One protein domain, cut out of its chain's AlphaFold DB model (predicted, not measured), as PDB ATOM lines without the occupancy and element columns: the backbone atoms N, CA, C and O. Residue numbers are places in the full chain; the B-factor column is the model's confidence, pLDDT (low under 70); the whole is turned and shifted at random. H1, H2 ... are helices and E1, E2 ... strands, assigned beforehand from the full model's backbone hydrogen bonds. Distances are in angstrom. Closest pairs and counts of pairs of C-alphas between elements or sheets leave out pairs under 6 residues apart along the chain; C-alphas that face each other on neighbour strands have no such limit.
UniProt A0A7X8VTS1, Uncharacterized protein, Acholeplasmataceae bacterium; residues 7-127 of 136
ATOM      1  N   ASN A   7     141.891 125.681 130.605       81.06
ATOM      2  CA  ASN A   7     142.615 124.943 131.645       81.06
ATOM      3  C   ASN A   7     142.651 123.428 131.388       81.06
ATOM      4  O   ASN A   7     143.659 122.791 131.690       81.06
ATOM      5  N   ASP A   8     141.608 122.864 130.775       82.19
ATOM      6  CA  ASP A   8     141.547 121.444 130.401       82.19
ATOM      7  C   ASP A   8     142.398 121.137 129.154       82.19
ATOM      8  O   ASP A   8     142.738 119.981 128.877       82.19
ATOM      9  N   LEU A   9     142.758 122.176 128.395       81.19
ATOM     10  CA  LEU A   9     143.528 122.093 127.156       81.19
ATOM     11  C   LEU A   9     145.033 122.339 127.350       81.19
ATOM     12  O   LEU A   9     145.802 122.174 126.399       81.19
ATOM     13  N   LEU A  10     145.489 122.690 128.557       83.75
ATOM     14  CA  LEU A  10     146.907 122.949 128.821       83.75
ATOM     15  C   LEU A  10     147.778 121.727 128.482       83.75
ATOM     16  O   LEU A  10     147.528 120.605 128.919       83.75
ATOM     17  N   GLY A  11     148.825 121.956 127.685       88.25
ATOM     18  CA  GLY A  11     149.741 120.910 127.215       88.25
ATOM     19  C   GLY A  11     149.220 120.069 126.043       88.25
ATOM     20  O   GLY A  11     149.928 119.167 125.595       88.25
ATOM     21  N   LYS A  12     148.018 120.349 125.526       87.44
ATOM     22  CA  LYS A  12     147.471 119.708 124.323       87.44
ATOM     23  C   LYS A  12     147.742 120.563 123.083       87.44
ATOM     24  O   LYS A  12     147.919 121.776 123.171       87.44
ATOM     25  N   VAL A  13     147.762 119.915 121.921       89.56
ATOM     26  CA  VAL A  13     147.906 120.567 120.615       89.56
ATOM     27  C   VAL A  13     146.660 120.277 119.794       89.56
ATOM     28  O   VAL A  13     146.228 119.129 119.717       89.56
ATOM     29  N   ILE A  14     146.107 121.317 119.176       86.81
ATOM     30  CA  ILE A  14     145.029 121.208 118.193       86.81
ATOM     31  C   ILE A  14     145.627 121.546 116.833       86.81
ATOM     32  O   ILE A  14     146.333 122.547 116.693       86.81
ATOM     33  N   VAL A  15     145.338 120.718 115.833       92.81
ATOM     34  CA  VAL A  15     145.694 120.992 114.442       92.81
ATOM     35  C   VAL A  15     144.412 121.307 113.686       92.81
ATOM     36  O   VAL A  15     143.484 120.504 113.663       92.81
ATOM     37  N   VAL A  16     144.358 122.498 113.095       92.31
ATOM     38  CA  VAL A  16     143.201 122.974 112.330       92.31
ATOM     39  C   VAL A  16     143.581 123.014 110.856       92.31
ATOM     40  O   VAL A  16     144.561 123.666 110.481       92.31
ATOM     41  N   LEU A  17     142.802 122.338 110.013       94.12
ATOM     42  CA  LEU A  17     142.932 122.428 108.564       94.12
ATOM     43  C   LEU A  17     142.240 123.709 108.095       94.12
ATOM     44  O   LEU A  17     141.020 123.834 108.154       94.12
ATOM     45  N   HIS A  18     143.033 124.672 107.630       92.19
ATOM     46  CA  HIS A  18     142.515 125.926 107.087       92.19
ATOM     47  C   HIS A  18     141.580 125.662 105.888       92.19
ATOM     48  O   HIS A  18     141.951 124.858 105.026       92.19
ATOM     49  N   PRO A  19     140.431 126.363 105.764       92.19
ATOM     50  CA  PRO A  19     139.526 126.190 104.631       92.19
ATOM     51  C   PRO A  19     140.260 126.443 103.315       92.19
ATOM     52  O   PRO A  19     140.982 127.440 103.171       92.19
ATOM     53  N   GLY A  20     140.086 125.551 102.346       90.69
ATOM     54  CA  GLY A  20     140.713 125.702 101.043       90.69
ATOM     55  C   GLY A  20     140.537 124.491 100.141       90.69
ATOM     56  O   GLY A  20     139.707 123.619 100.366       90.69
ATOM     57  N   LYS A  21     141.364 124.435  99.096       92.88
ATOM     58  CA  LYS A  21     141.234 123.446  98.016       92.88
ATOM     59  C   LYS A  21     141.359 121.979  98.448       92.88
ATOM     60  O   LYS A  21     140.942 121.119  97.694       92.88
ATOM     61  N   PHE A  22     141.960 121.712  99.607       92.88
ATOM     62  CA  PHE A  22     142.170 120.355 100.119       92.88
ATOM     63  C   PHE A  22     141.132 119.941 101.164       92.88
ATOM     64  O   PHE A  22     141.207 118.827 101.667       92.88
ATOM     65  N   THR A  23     140.194 120.823 101.526       91.56
ATOM     66  CA  THR A  23     139.186 120.507 102.544       91.56
ATOM     67  C   THR A  23     138.350 119.303 102.115       91.56
ATOM     68  O   THR A  23     138.253 118.355 102.879       91.56
ATOM     69  N   ASN A  24     137.847 119.279 100.879       91.62
ATOM     70  CA  ASN A  24     137.037 118.159 100.388       91.62
ATOM     71  C   ASN A  24     137.841 116.859 100.297       91.62
ATOM     72  O   ASN A  24     137.413 115.857 100.856       91.62
ATOM     73  N   ASP A  25     139.034 116.901  99.692       94.25
ATOM     74  CA  ASP A  25     139.926 115.736  99.614       94.25
ATOM     75  C   ASP A  25     140.220 115.150 101.004       94.25
ATOM     76  O   ASP A  25     140.367 113.942 101.151       94.25
ATOM     77  N   TYR A  26     140.317 116.000 102.033       94.69
ATOM     78  CA  TYR A  26     140.542 115.568 103.408       94.69
ATOM     79  C   TYR A  26     139.300 114.925 104.035       94.69
ATOM     80  O   TYR A  26     139.422 113.883 104.672       94.69
ATOM     81  N   LEU A  27     138.116 115.506 103.824       92.31
ATOM     82  CA  LEU A  27     136.839 114.962 104.305       92.31
ATOM     83  C   LEU A  27     136.504 113.612 103.653       92.31
ATOM     84  O   LEU A  27     135.916 112.747 104.287       92.31
ATOM     85  N   GLU A  28     136.902 113.406 102.396       94.44
ATOM     86  CA  GLU A  28     136.703 112.133 101.693       94.44
ATOM     87  C   GLU A  28     137.518 110.975 102.290       94.44
ATOM     88  O   GLU A  28     137.165 109.812 102.080       94.44
ATOM     89  N   LEU A  29     138.589 111.264 103.041       94.75
ATOM     90  CA  LEU A  29     139.376 110.236 103.729       94.75
ATOM     91  C   LEU A  29     138.636 109.643 104.933       94.75
ATOM     92  O   LEU A  29     138.891 108.488 105.272       94.75
ATOM     93  N   ASP A  30     137.753 110.421 105.561       92.94
ATOM     94  CA  ASP A  30     136.964 110.020 106.727       92.94
ATOM     95  C   ASP A  30     135.605 110.754 106.756       92.94
ATOM     96  O   ASP A  30     135.471 111.803 107.394       92.94
ATOM     97  N   PRO A  31     134.585 110.222 106.054       89.94
ATOM     98  CA  PRO A  31     133.274 110.865 105.937       89.94
ATOM     99  C   PRO A  31     132.456 110.917 107.233       89.94
ATOM    100  O   PRO A  31     131.503 111.692 107.302       89.94
ATOM    101  N   GLU A  32     132.789 110.081 108.220       90.31
ATOM    102  CA  GLU A  32     132.097 110.032 109.517       90.31
ATOM    103  C   GLU A  32     132.757 110.951 110.555       90.31
ATOM    104  O   GLU A  32     132.150 111.249 111.578       90.31
ATOM    105  N   PHE A  33     133.955 111.468 110.249       88.88
ATOM    106  CA  PHE A  33     134.696 112.452 111.043       88.88
ATOM    107  C   PHE A  33     135.290 111.935 112.362       88.88
ATOM    108  O   PHE A  33     135.736 112.740 113.184       88.88
ATOM    109  N   ASP A  34     135.319 110.620 112.565       88.31
ATOM    110  CA  ASP A  34     135.661 109.996 113.845       88.31
ATOM    111  C   ASP A  34     137.179 109.905 114.103       88.31
ATOM    112  O   ASP A  34     137.618 109.990 115.253       88.31
ATOM    113  N   ASP A  35     137.993 109.776 113.051       90.94
ATOM    114  CA  ASP A  35     139.433 109.483 113.116       90.94
ATOM    115  C   ASP A  35     140.299 110.584 112.462       90.94
ATOM    116  O   ASP A  35     141.487 110.395 112.158       90.94
ATOM    117  N   MET A  36     139.732 111.777 112.258       90.88
ATOM    118  CA  MET A  36     140.444 112.896 111.642       90.88
ATOM    119  C   MET A  36     141.596 113.418 112.515       90.88
ATOM    120  O   MET A  36     141.433 113.853 113.652       90.88
ATOM    121  N   ALA A  37     142.796 113.466 111.931       92.31
ATOM    122  CA  ALA A  37     143.986 114.044 112.562       92.31
ATOM    123  C   ALA A  37     143.947 115.584 112.713       92.31
ATOM    124  O   ALA A  37     144.757 116.157 113.446       92.31
ATOM    125  N   MET A  38     143.066 116.266 111.981       93.50
ATOM    126  CA  MET A  38     142.912 117.720 111.962       93.50
ATOM    127  C   MET A  38     141.430 118.076 111.986       93.50
ATOM    128  O   MET A  38     140.629 117.411 111.341       93.50
ATOM    129  N   PHE A  39     141.080 119.181 112.639       91.19
ATOM    130  CA  PHE A  39     139.729 119.737 112.575       91.19
ATOM    131  C   PHE A  39     139.597 120.611 111.322       91.19
ATOM    132  O   PHE A  39     140.313 121.616 111.221       91.19
ATOM    133  N   PRO A  40     138.723 120.277 110.358       92.44
ATOM    134  CA  PRO A  40     138.483 121.136 109.209       92.44
ATOM    135  C   PRO A  40     137.794 122.424 109.655       92.44
ATOM    136  O   PRO A  40     136.775 122.402 110.343       92.44
ATOM    137  N   ALA A  41     138.364 123.563 109.273       92.88
ATOM    138  CA  ALA A  41     137.729 124.854 109.469       92.88
ATOM    139  C   ALA A  41     136.932 125.255 108.228       92.88
ATOM    140  O   ALA A  41     137.307 124.943 107.095       92.88
ATOM    141  N   VAL A  42     135.865 126.010 108.453       92.38
ATOM    142  CA  VAL A  42     135.040 126.597 107.399       92.38
ATOM    143  C   VAL A  42     135.375 128.067 107.189       92.38
ATOM    144  O   VAL A  42     135.959 128.743 108.044       92.38
ATOM    145  N   SER A  43     135.010 128.570 106.014       86.88
ATOM    146  CA  SER A  43     134.999 130.008 105.764       86.88
ATOM    147  C   SER A  43     133.713 130.634 106.305       86.88
ATOM    148  O   SER A  43     132.732 129.950 106.582       86.88
ATOM    149  N   ASN A  44     133.686 131.959 106.385       73.94
ATOM    150  CA  ASN A  44     132.514 132.724 106.808       73.94
ATOM    151  C   ASN A  44     131.285 132.620 105.883       73.94
ATOM    152  O   ASN A  44     130.255 133.207 106.196       73.94
ATOM    153  N   GLN A  45     131.388 131.932 104.743       70.25
ATOM    154  CA  GLN A  45     130.291 131.758 103.785       70.25
ATOM    155  C   GLN A  45     129.688 130.349 103.798       70.25
ATOM    156  O   GLN A  45     128.711 130.125 103.094       70.25
ATOM    157  N   ASP A  46     130.264 129.414 104.558       71.88
ATOM    158  CA  ASP A  46     129.932 127.990 104.443       71.88
ATOM    159  C   ASP A  46     129.903 127.308 105.817       71.88
ATOM    160  O   ASP A  46     130.720 126.447 106.129       71.88
ATOM    161  N   ILE A  47     129.016 127.784 106.691       73.44
ATOM    162  CA  ILE A  47     128.947 127.359 108.101       73.44
ATOM    163  C   ILE A  47     128.023 126.158 108.329       73.44
ATOM    164  O   ILE A  47     128.097 125.532 109.381       73.44
ATOM    165  N   ASP A  48     127.210 125.799 107.334       78.19
ATOM    166  CA  ASP A  48     126.199 124.738 107.413       78.19
ATOM    167  C   ASP A  48     126.781 123.342 107.114       78.19
ATOM    168  O   ASP A  48     126.143 122.502 106.474       78.19
ATOM    169  N   HIS A  49     128.009 123.077 107.571       80.44
ATOM    170  CA  HIS A  49     128.644 121.766 107.428       80.44
ATOM    171  C   HIS A  49     128.583 120.960 108.725       80.44
ATOM    172  O   HIS A  49     128.810 121.509 109.801       80.44
ATOM    173  N   PRO A  50     128.372 119.634 108.651       81.00
ATOM    174  CA  PRO A  50     128.293 118.784 109.840       81.00
ATOM    175  C   PRO A  50     129.599 118.741 110.651       81.00
ATOM    176  O   PRO A  50     129.560 118.516 111.855       81.00
ATOM    177  N   TYR A  51     130.746 119.002 110.016       82.75
ATOM    178  CA  TYR A  51     132.056 119.071 110.672       82.75
ATOM    179  C   TYR A  51     132.409 120.478 111.199       82.75
ATOM    180  O   TYR A  51     133.504 120.679 111.733       82.75
ATOM    181  N   ALA A  52     131.545 121.483 111.004       85.06
ATOM    182  CA  ALA A  52     131.869 122.885 111.256       85.06
ATOM    183  C   ALA A  52     132.017 123.179 112.757       85.06
ATOM    184  O   ALA A  52     131.055 123.451 113.467       85.06
ATOM    185  N   ALA A  53     133.262 123.167 113.228       86.62
ATOM    186  CA  ALA A  53     133.612 123.465 114.616       86.62
ATOM    187  C   ALA A  53     134.494 124.731 114.727       86.62
ATOM    188  O   ALA A  53     134.450 125.460 115.719       86.62
ATOM    189  N   PHE A  54     135.261 125.029 113.670       91.38
ATOM    190  CA  PHE A  54     136.152 126.186 113.567       91.38
ATOM    191  C   PHE A  54     135.785 127.065 112.369       91.38
ATOM    192  O   PHE A  54     135.612 126.562 111.263       91.38
ATOM    193  N   SER A  55     135.750 128.384 112.560       93.19
ATOM    194  CA  SER A  55     135.545 129.364 111.489       93.19
ATOM    195  C   SER A  55     136.756 130.274 111.323       93.19
ATOM    196  O   SER A  55     137.259 130.862 112.286       93.19
ATOM    197  N   VAL A  56     137.214 130.431 110.080       93.06
ATOM    198  CA  VAL A  56     138.203 131.448 109.711       93.06
ATOM    199  C   VAL A  56     137.475 132.657 109.127       93.06
ATOM    200  O   VAL A  56     137.105 132.676 107.952       93.06
ATOM    201  N   HIS A  57     137.326 133.704 109.941       93.00
ATOM    202  CA  HIS A  57     136.687 134.961 109.560       93.00
ATOM    203  C   HIS A  57     137.721 136.093 109.518       93.00
ATOM    204  O   HIS A  57     137.951 136.797 110.498       93.00
ATOM    205  N   ASN A  58     138.379 136.271 108.368       91.19
ATOM    206  CA  ASN A  58     139.548 137.155 108.248       91.19
ATOM    207  C   ASN A  58     139.300 138.622 108.627       91.19
ATOM    208  O   ASN A  58     140.239 139.270 109.077       91.19
ATOM    209  N   ASN A  59     138.084 139.134 108.444       91.50
ATOM    210  CA  ASN A  59     137.751 140.517 108.778       91.50
ATOM    211  C   ASN A  59     137.034 140.556 110.129       91.50
ATOM    212  O   ASN A  59     136.075 139.809 110.293       91.50
ATOM    213  N   PRO A  60     137.437 141.392 111.086       91.88
ATOM    214  CA  PRO A  60     136.667 141.544 112.307       91.88
ATOM    215  C   PRO A  60     135.338 142.222 111.967       91.88
ATOM    216  O   PRO A  60     135.312 143.279 111.344       91.88
ATOM    217  N   ASP A  61     134.240 141.555 112.295       91.88
ATOM    218  CA  ASP A  61     132.884 141.990 111.972       91.88
ATOM    219  C   ASP A  61     131.932 141.401 113.024       91.88
ATOM    220  O   ASP A  61     131.553 140.233 112.909       91.88
ATOM    221  N   PRO A  62     131.590 142.156 114.083       89.44
ATOM    222  CA  PRO A  62     130.742 141.659 115.161       89.44
ATOM    223  C   PRO A  62     129.388 141.130 114.670       89.44
ATOM    224  O   PRO A  62     128.925 140.110 115.173       89.44
ATOM    225  N   GLU A  63     128.784 141.760 113.656       90.75
ATOM    226  CA  GLU A  63     127.477 141.347 113.124       90.75
ATOM    227  C   GLU A  63     127.532 139.958 112.483       90.75
ATOM    228  O   GLU A  63     126.561 139.204 112.535       90.75
ATOM    229  N   ARG A  64     128.681 139.598 111.900       90.12
ATOM    230  CA  ARG A  64     128.902 138.275 111.304       90.12
ATOM    231  C   ARG A  64     129.513 137.266 112.261       90.12
ATOM    232  O   ARG A  64     129.290 136.075 112.081       90.12
ATOM    233  N   ILE A  65     130.286 137.712 113.248       91.19
ATOM    234  CA  ILE A  65     130.985 136.827 114.184       91.19
ATOM    235  C   ILE A  65     130.057 136.358 115.305       91.19
ATOM    236  O   ILE A  65     130.099 135.178 115.643       91.19
ATOM    237  N   LEU A  66     129.184 137.219 115.837       89.50
ATOM    238  CA  LEU A  66     128.272 136.849 116.926       89.50
ATOM    239  C   LEU A  66     127.411 135.611 116.604       89.50
ATOM    240  O   LEU A  66     127.422 134.687 117.416       89.50
ATOM    241  N   PRO A  67     126.770 135.488 115.421       88.62
ATOM    242  CA  PRO A  67     126.022 134.278 115.072       88.62
ATOM    243  C   PRO A  67     126.872 132.997 115.057       88.62
ATOM    244  O   PRO A  67     126.372 131.922 115.372       88.62
ATOM    245  N   LEU A  68     128.164 133.091 114.719       89.06
ATOM    246  CA  LEU A  68     129.081 131.943 114.742       89.06
ATOM    247  C   LEU A  68     129.373 131.500 116.178       89.06
ATOM    248  O   LEU A  68     129.439 130.308 116.468       89.06
ATOM    249  N   LEU A  69     129.533 132.467 117.083       87.75
ATOM    250  CA  LEU A  69     129.725 132.204 118.507       87.75
ATOM    251  C   LEU A  69     128.462 131.593 119.129       87.75
ATOM    252  O   LEU A  69     128.560 130.639 119.897       87.75
ATOM    253  N   GLU A  70     127.279 132.087 118.755       86.50
ATOM    254  CA  GLU A  70     125.981 131.527 119.167       86.50
ATOM    255  C   GLU A  70     125.763 130.105 118.632       86.50
ATOM    256  O   GLU A  70     125.190 129.263 119.322       86.50
ATOM    257  N   ALA A  71     126.300 129.805 117.445       84.88
ATOM    258  CA  ALA A  71     126.389 128.455 116.892       84.88
ATOM    259  C   ALA A  71     127.497 127.596 117.541       84.88
ATOM    260  O   ALA A  71     127.769 126.489 117.080       84.88
ATOM    261  N   ASN A  72     128.121 128.077 118.625       85.31
ATOM    262  CA  ASN A  72     129.144 127.383 119.410       85.31
ATOM    263  C   ASN A  72     130.422 127.048 118.610       85.31
ATOM    264  O   ASN A  72     131.120 126.069 118.894       85.31
ATOM    265  N   MET A  73     130.751 127.877 117.616       87.69
ATOM    266  CA  MET A  73     131.991 127.761 116.852       87.69
ATOM    267  C   MET A  73     133.164 128.443 117.565       87.69
ATOM    268  O   MET A  73     133.013 129.483 118.214       87.69
ATOM    269  N   ILE A  74     134.372 127.916 117.351       89.81
ATOM    270  CA  ILE A  74     135.602 128.670 117.610       89.81
ATOM    271  C   ILE A  74     135.889 129.551 116.397       89.81
ATOM    272  O   ILE A  74     136.078 129.059 115.284       89.81
ATOM    273  N   VAL A  75     135.972 130.862 116.607       91.75
ATOM    274  CA  VAL A  75     136.208 131.841 115.547       91.75
ATOM    275  C   VAL A  75     137.626 132.385 115.640       91.75
ATOM    276  O   VAL A  75     138.079 132.869 116.680       91.75
ATOM    277  N   ARG A  76     138.318 132.354 114.501       93.31
ATOM    278  CA  ARG A  76     139.596 133.029 114.300       93.31
ATOM    279  C   ARG A  76     139.404 134.255 113.418       93.31
ATOM    280  O   ARG A  76     138.985 134.121 112.267       93.31
ATOM    281  N   THR A  77     139.831 135.421 113.897       93.50
ATOM    282  CA  THR A  77     139.887 136.661 113.106       93.50
ATOM    283  C   THR A  77     141.303 137.226 112.971       93.50
ATOM    284  O   THR A  77     142.260 136.735 113.586       93.50
ATOM    285  N   ARG A  78     141.468 138.225 112.101       91.88
ATOM    286  CA  ARG A  78     142.724 138.964 111.961       91.88
ATOM    287  C   ARG A  78     142.594 140.344 112.593       91.88
ATOM    288  O   ARG A  78     141.592 141.024 112.426       91.88
ATOM    289  N   MET A  79     143.657 140.764 113.263       89.81
ATOM    290  CA  MET A  79     143.822 142.121 113.784       89.81
ATOM    291  C   MET A  79     144.353 143.096 112.727       89.81
ATOM    292  O   MET A  79     144.298 144.305 112.908       89.81
ATOM    293  N   ASP A  80     144.893 142.577 111.628       85.56
ATOM    294  CA  ASP A  80     145.445 143.343 110.516       85.56
ATOM    295  C   ASP A  80     145.572 142.461 109.272       85.56
ATOM    296  O   ASP A  80     145.424 141.236 109.323       85.56
ATOM    297  N   SER A  81     145.833 143.086 108.127       82.31
ATOM    298  CA  SER A  81     146.051 142.369 106.875       82.31
ATOM    299  C   SER A  81     147.110 143.037 106.012       82.31
ATOM    300  O   SER A  81     147.392 144.227 106.148       82.31
ATOM    301  N   SER A  82     147.683 142.257 105.094       80.81
ATOM    302  CA  SER A  82     148.574 142.752 104.039       80.81
ATOM    303  C   SER A  82     149.808 143.505 104.547       80.81
ATOM    304  O   SER A  82     150.306 144.380 103.845       80.81
ATOM    305  N   LEU A  83     150.307 143.179 105.748       79.38
ATOM    306  CA  LEU A  83     151.431 143.886 106.376       79.38
ATOM    307  C   LEU A  83     151.188 145.397 106.540       79.38
ATOM    308  O   LEU A  83     152.136 146.185 106.550       79.38
ATOM    309  N   ILE A  84     149.932 145.809 106.725       80.44
ATOM    310  CA  ILE A  84     149.561 147.196 107.020       80.44
ATOM    311  C   ILE A  84     148.914 147.238 108.413       80.44
ATOM    312  O   ILE A  84     147.840 146.658 108.593       80.44
ATOM    313  N   PRO A  85     149.534 147.902 109.412       80.00
ATOM    314  CA  PRO A  85     148.884 148.128 110.696       80.00
ATOM    315  C   PRO A  85     147.637 148.988 110.497       80.00
ATOM    316  O   PRO A  85     147.685 150.001 109.800       80.00
ATOM    317  N   ASN A  86     146.537 148.607 111.139       84.69
ATOM    318  CA  ASN A  86     145.313 149.393 111.140       84.69
ATOM    319  C   ASN A  86     144.695 149.348 112.541       84.69
ATOM    320  O   ASN A  86     144.258 148.296 112.999       84.69
ATOM    321  N   GLU A  87     144.696 150.485 113.233       84.12
ATOM    322  CA  GLU A  87     144.215 150.580 114.614       84.12
ATOM    323  C   GLU A  87     142.704 150.364 114.738       84.12
ATOM    324  O   GLU A  87     142.263 149.755 115.711       84.12
ATOM    325  N   GLU A  88     141.920 150.780 113.740       88.69
ATOM    326  CA  GLU A  88     140.467 150.570 113.715       88.69
ATOM    327  C   GLU A  88     140.137 149.079 113.595       88.69
ATOM    328  O   GLU A  88     139.341 148.550 114.367       88.69
ATOM    329  N   VAL A  89     140.813 148.369 112.685       88.94
ATOM    330  CA  VAL A  89     140.659 146.911 112.521       88.94
ATOM    331  C   VAL A  89     141.092 146.180 113.793       88.94
ATOM    332  O   VAL A  89     140.422 145.239 114.212       88.94
ATOM    333  N   ARG A  90     142.167 146.628 114.452       86.94
ATOM    334  CA  ARG A  90     142.604 146.068 115.741       86.94
ATOM    335  C   ARG A  90     141.567 146.266 116.837       86.94
ATOM    336  O   ARG A  90     141.288 145.322 117.570       86.94
ATOM    337  N   ALA A  91     141.009 147.469 116.959       86.62
ATOM    338  CA  ALA A  91     139.952 147.749 117.925       86.62
ATOM    339  C   ALA A  91     138.734 146.857 117.678       86.62
ATOM    340  O   ALA A  91     138.297 146.161 118.592       86.62
ATOM    341  N   LEU A  92     138.294 146.764 116.424       90.69
ATOM    342  CA  LEU A  92     137.165 145.924 116.046       90.69
ATOM    343  C   LEU A  92     137.430 144.436 116.311       90.69
ATOM    344  O   LEU A  92     136.542 143.725 116.774       90.69
ATOM    345  N   ALA A  93     138.653 143.954 116.071       89.88
ATOM    346  CA  ALA A  93     139.037 142.576 116.372       89.88
ATOM    347  C   ALA A  93     138.963 142.259 117.871       89.88
ATOM    348  O   ALA A  93     138.512 141.172 118.229       89.88
ATOM    349  N   ARG A  94     139.332 143.208 118.742       85.88
ATOM    350  CA  ARG A  94     139.180 143.054 120.200       85.88
ATOM    351  C   ARG A  94     137.712 143.015 120.627       85.88
ATOM    352  O   ARG A  94     137.374 142.293 121.557       85.88
ATOM    353  N   GLU A  95     136.854 143.764 119.945       88.12
ATOM    354  CA  GLU A  95     135.436 143.912 120.297       88.12
ATOM    355  C   GLU A  95     134.532 142.830 119.686       88.12
ATOM    356  O   GLU A  95     133.442 142.582 120.194       88.12
ATOM    357  N   CYS A  96     134.964 142.154 118.617       87.44
ATOM    358  CA  CYS A  96     134.110 141.217 117.879       87.44
ATOM    359  C   CYS A  96     133.857 139.867 118.570       87.44
ATOM    360  O   CYS A  96     133.058 139.080 118.071       87.44
ATOM    361  N   GLY A  97     134.532 139.579 119.687       87.94
ATOM    362  CA  GLY A  97     134.326 138.357 120.474       87.94
ATOM    363  C   GLY A  97     134.975 137.086 119.914       87.94
ATOM    364  O   GLY A  97     134.793 136.012 120.480       87.94
ATOM    365  N   ALA A  98     135.747 137.174 118.824       91.50
ATOM    366  CA  ALA A  98     136.501 136.030 118.314       91.50
ATOM    367  C   ALA A  98     137.510 135.524 119.361       91.50
ATOM    368  O   ALA A  98     138.295 136.299 119.908       91.50
ATOM    369  N   GLN A  99     137.537 134.211 119.601       88.75
ATOM    370  CA  GLN A  99     138.394 133.618 120.635       88.75
ATOM    371  C   GLN A  99     139.866 133.536 120.206       88.75
ATOM    372  O   GLN A  99     140.758 133.469 121.051       88.75
ATOM    373  N   ILE A 100     140.139 133.534 118.894       89.31
ATOM    374  CA  ILE A 100     141.499 133.511 118.345       89.31
ATOM    375  C   ILE A 100     141.713 134.744 117.470       89.31
ATOM    376  O   ILE A 100     141.041 134.950 116.460       89.31
ATOM    377  N   MET A 101     142.732 135.531 117.798       89.75
ATOM    378  CA  MET A 101     143.181 136.643 116.971       89.75
ATOM    379  C   MET A 101     144.565 136.375 116.405       89.75
ATOM    380  O   MET A 101     145.447 135.847 117.078       89.75
ATOM    381  N   THR A 102     144.766 136.780 115.158       88.69
ATOM    382  CA  THR A 102     146.051 136.652 114.467       88.69
ATOM    383  C   THR A 102     146.512 137.996 113.930       88.69
ATOM    384  O   THR A 102     145.698 138.851 113.589       88.69
ATOM    385  N   THR A 103     147.823 138.190 113.868       86.75
ATOM    386  CA  THR A 103     148.453 139.407 113.356       86.75
ATOM    387  C   THR A 103     149.719 139.029 112.603       86.75
ATOM    388  O   THR A 103     150.420 138.095 113.005       86.75
ATOM    389  N   ASP A 104     150.025 139.768 111.541       83.19
ATOM    390  CA  ASP A 104     151.332 139.679 110.884       83.19
ATOM    391  C   ASP A 104     152.424 140.423 111.696       83.19
ATOM    392  O   ASP A 104     153.613 140.314 111.404       83.19
ATOM    393  N   PHE A 105     152.040 141.170 112.740       77.62
ATOM    394  CA  PHE A 105     152.883 142.060 113.543       77.62
ATOM    395  C   PHE A 105     153.187 141.468 114.922       77.62
ATOM    396  O   PHE A 105     152.954 142.092 115.957       77.62
ATOM    397  N   HIS A 106     153.727 140.250 114.948       66.81
ATOM    398  CA  HIS A 106     154.171 139.608 116.185       66.81
ATOM    399  C   HIS A 106     155.096 140.532 117.026       66.81
ATOM    400  O   HIS A 106     155.972 141.180 116.455       66.81
ATOM    401  N   PRO A 107     155.011 140.555 118.372       60.44
ATOM    402  CA  PRO A 107     155.824 141.435 119.233       60.44
ATOM    403  C   PRO A 107     157.350 141.293 119.094       60.44
ATOM    404  O   PRO A 107     158.101 142.134 119.584       60.44
ATOM    405  N   ALA A 108     157.824 140.214 118.462       57.25
ATOM    406  CA  ALA A 108     159.236 140.036 118.109       57.25
ATOM    407  C   ALA A 108     159.692 140.957 116.964       57.25
ATOM    408  O   ALA A 108     160.887 141.203 116.808       57.25
ATOM    409  N   HIS A 109     158.760 141.481 116.172       54.78
ATOM    410  CA  HIS A 109     159.048 142.569 115.259       54.78
ATOM    411  C   HIS A 109     159.261 143.851 116.074       54.78
ATOM    412  O   HIS A 109     158.462 144.201 116.941       54.78
ATOM    413  N   GLN A 110     160.363 144.554 115.812       54.53
ATOM    414  CA  GLN A 110     160.760 145.763 116.539       54.53
ATOM    415  C   GLN A 110     159.941 146.994 116.110       54.53
ATOM    416  O   GLN A 110     160.491 148.000 115.665       54.53
ATOM    417  N   PHE A 111     158.617 146.921 116.214       54.88
ATOM    418  CA  PHE A 111     157.764 148.094 116.056       54.88
ATOM    419  C   PHE A 111     157.910 149.003 117.283       54.88
ATOM    420  O   PHE A 111     158.079 148.520 118.405       54.88
ATOM    421  N   LYS A 112     157.880 150.327 117.064       53.00
ATOM    422  CA  LYS A 112     157.994 151.322 118.146       53.00
ATOM    423  C   LYS A 112     156.871 151.172 119.179       53.00
ATOM    424  O   LYS A 112     157.140 151.273 120.367       53.00
ATOM    425  N   ASN A 113     155.668 150.825 118.722       55.09
ATOM    426  CA  ASN A 113     154.501 150.614 119.573       55.09
ATOM    427  C   ASN A 113     154.342 149.109 119.820       55.09
ATOM    428  O   ASN A 113     153.991 148.358 118.905       55.09
ATOM    429  N   LYS A 114     154.648 148.657 121.040       52.69
ATOM    430  CA  LYS A 114     154.504 147.257 121.459       52.69
ATOM    431  C   LYS A 114     153.175 147.095 122.190       52.69
ATOM    432  O   LYS A 114     153.016 147.634 123.274       52.69
ATOM    433  N   GLU A 115     152.258 146.310 121.635       51.38
ATOM    434  CA  GLU A 115     151.022 145.907 122.316       51.38
ATOM    435  C   GLU A 115     151.076 144.399 122.605       51.38
ATOM    436  O   GLU A 115     151.561 143.614 121.784       51.38
ATOM    437  N   LYS A 116     150.607 143.987 123.787       52.84
ATOM    438  CA  LYS A 116     150.418 142.578 124.149       52.84
ATOM    439  C   LYS A 116     148.964 142.366 124.537       52.84
ATOM    440  O   LYS A 116     148.456 143.063 125.408       52.84
ATOM    441  N   VAL A 117     148.331 141.385 123.908       53.22
ATOM    442  CA  VAL A 117     146.920 141.060 124.109       53.22
ATOM    443  C   VAL A 117     146.825 139.627 124.628       53.22
ATOM    444  O   VAL A 117     147.407 138.725 124.028       53.22
ATOM    445  N   PHE A 118     146.139 139.424 125.754       47.50
ATOM    446  CA  PHE A 118     145.991 138.123 126.414       47.50
ATOM    447  C   PHE A 118     144.516 137.828 126.715       47.50
ATOM    448  O   PHE A 118     143.699 138.745 126.798       47.50
ATOM    449  N   LEU A 119     144.195 136.541 126.866       41.12
ATOM    450  CA  LEU A 119     142.875 136.048 127.267       41.12
ATOM    451  C   LEU A 119     142.840 135.869 128.792       41.12
ATOM    452  O   LEU A 119     143.754 135.248 129.339       41.12
ATOM    453  N   GLU A 120     141.789 136.345 129.463       37.50
ATOM    454  CA  GLU A 120     141.471 135.958 130.847       37.50
ATOM    455  C   GLU A 120     140.096 135.277 130.941       37.50
ATOM    456  O   GLU A 120     139.306 135.336 130.004       37.50
ATOM    457  N   ALA A 121     139.896 134.566 132.061       39.25
ATOM    458  CA  ALA A 121     138.738 133.762 132.462       39.25
ATOM    459  C   ALA A 121     137.467 133.953 131.610       39.25
ATOM    460  O   ALA A 121     136.812 134.986 131.671       39.25
ATOM    461  N   GLU A 122     137.130 132.899 130.860       44.28
ATOM    462  CA  GLU A 122     135.988 132.805 129.940       44.28
ATOM    463  C   GLU A 122     135.988 133.847 128.797       44.28
ATOM    464  O   GLU A 122     135.208 134.789 128.738       44.28
ATOM    465  N   TYR A 123     136.829 133.547 127.802       55.72
ATOM    466  CA  TYR A 123     136.613 133.787 126.366       55.72
ATOM    467  C   TYR A 123     136.588 135.221 125.814       55.72
ATOM    468  O   TYR A 123     136.213 135.378 124.652       55.72
ATOM    469  N   LEU A 124     137.045 136.251 126.530       44.31
ATOM    470  CA  LEU A 124     137.161 137.596 125.942       44.31
ATOM    471  C   LEU A 124     138.533 138.244 126.155       44.31
ATOM    472  O   LEU A 124     139.192 138.091 127.182       44.31
ATOM    473  N   ILE A 125     138.962 138.976 125.126       44.53
ATOM    474  CA  ILE A 125     140.182 139.778 125.118       44.53
ATOM    475  C   ILE A 125     139.977 141.040 125.956       44.53
ATOM    476  O   ILE A 125     139.062 141.818 125.693       44.53
ATOM    477  N   ILE A 126     140.886 141.295 126.898       50.16
ATOM    478  CA  ILE A 126     140.935 142.546 127.664       50.16
ATOM    479  C   ILE A 126     142.129 143.384 127.189       50.16
ATOM    480  O   ILE A 126     143.236 142.877 126.989       50.16
ATOM    481  N   ARG A 127     141.908 144.692 127.020       47.50
ATOM    482  CA  ARG A 127     142.960 145.694 126.811       47.50
ATOM    483  C   ARG A 127     143.687 145.931 128.141       47.50
ATOM    484  O   ARG A 127     143.068 146.353 129.110       47.50
TER     485      ARG A 127
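This is residues 7 to 127 of the 136 residues of an uncharacterized protein of Acholeplasmataceae bacterium (UniProt A0A7X8VTS1). Amid much unnamed chain, a small, strongly twisted sheet of parallel strands, in order E1 E2 E3 E4, has H2 and H3 over one face; E6 comes near H3, and residues 8 to 13 and 108 to 113 stick out. The 121 printed residues run H1 E1 E2 H2 E3 H3 E4 E5 E6, under half in named elements, class mixed. The whole is compact, radius of gyration of the C-alphas 15.7 A, spanning 48 by 32 by 27 A.

Find C-alpha 23 at (139.186, 120.507, 102.544), where H1, residues 23 to 27, begins. Next come E1, 39 to 43, 13.2 A; E2, 54 to 57; H2, 62 to 70, 11.9 A; E3, 74 to 78, 13.7 A; H3, 87 to 95, 12.4 A; E4, 100 to 102; E5, 118 to 120; and E6, 124 to 126, ending at (140.935, 142.546, 127.664).

H1 only grazes the sheet. Within hydrogen-bond range you find N 42 and O 54 from E1 to E2, 2.9 A; N 55 and O 74 from E2 to E3, 2.8 A; N 77 and O 100 from E3 to E4, 2.9 A. E2, H2, E3 and E3, H3, E4 are strand-helix-strand units, parallel neighbour strands with a helix between, with right-handed crossovers. H2 is over E2 and E3 at a height over the sheet of 9.8 A, H3 over E3 at 9.4 A. The closest C-alphas of H3 and E6 are those of Arg 94 and Ile 125, 6.0 A. E5 and E6 meet only at a point. Every O i to N i+4 pair is within range in H1 and H3, 3 of 5 in H2.

The printed part has no cut; the links H1 to E1 and E4 to E5 are long. The farthest C-alphas, Glu 32 and Lys 112, are 49.5 A apart. Residues 106 to 127 have pLDDT under 70.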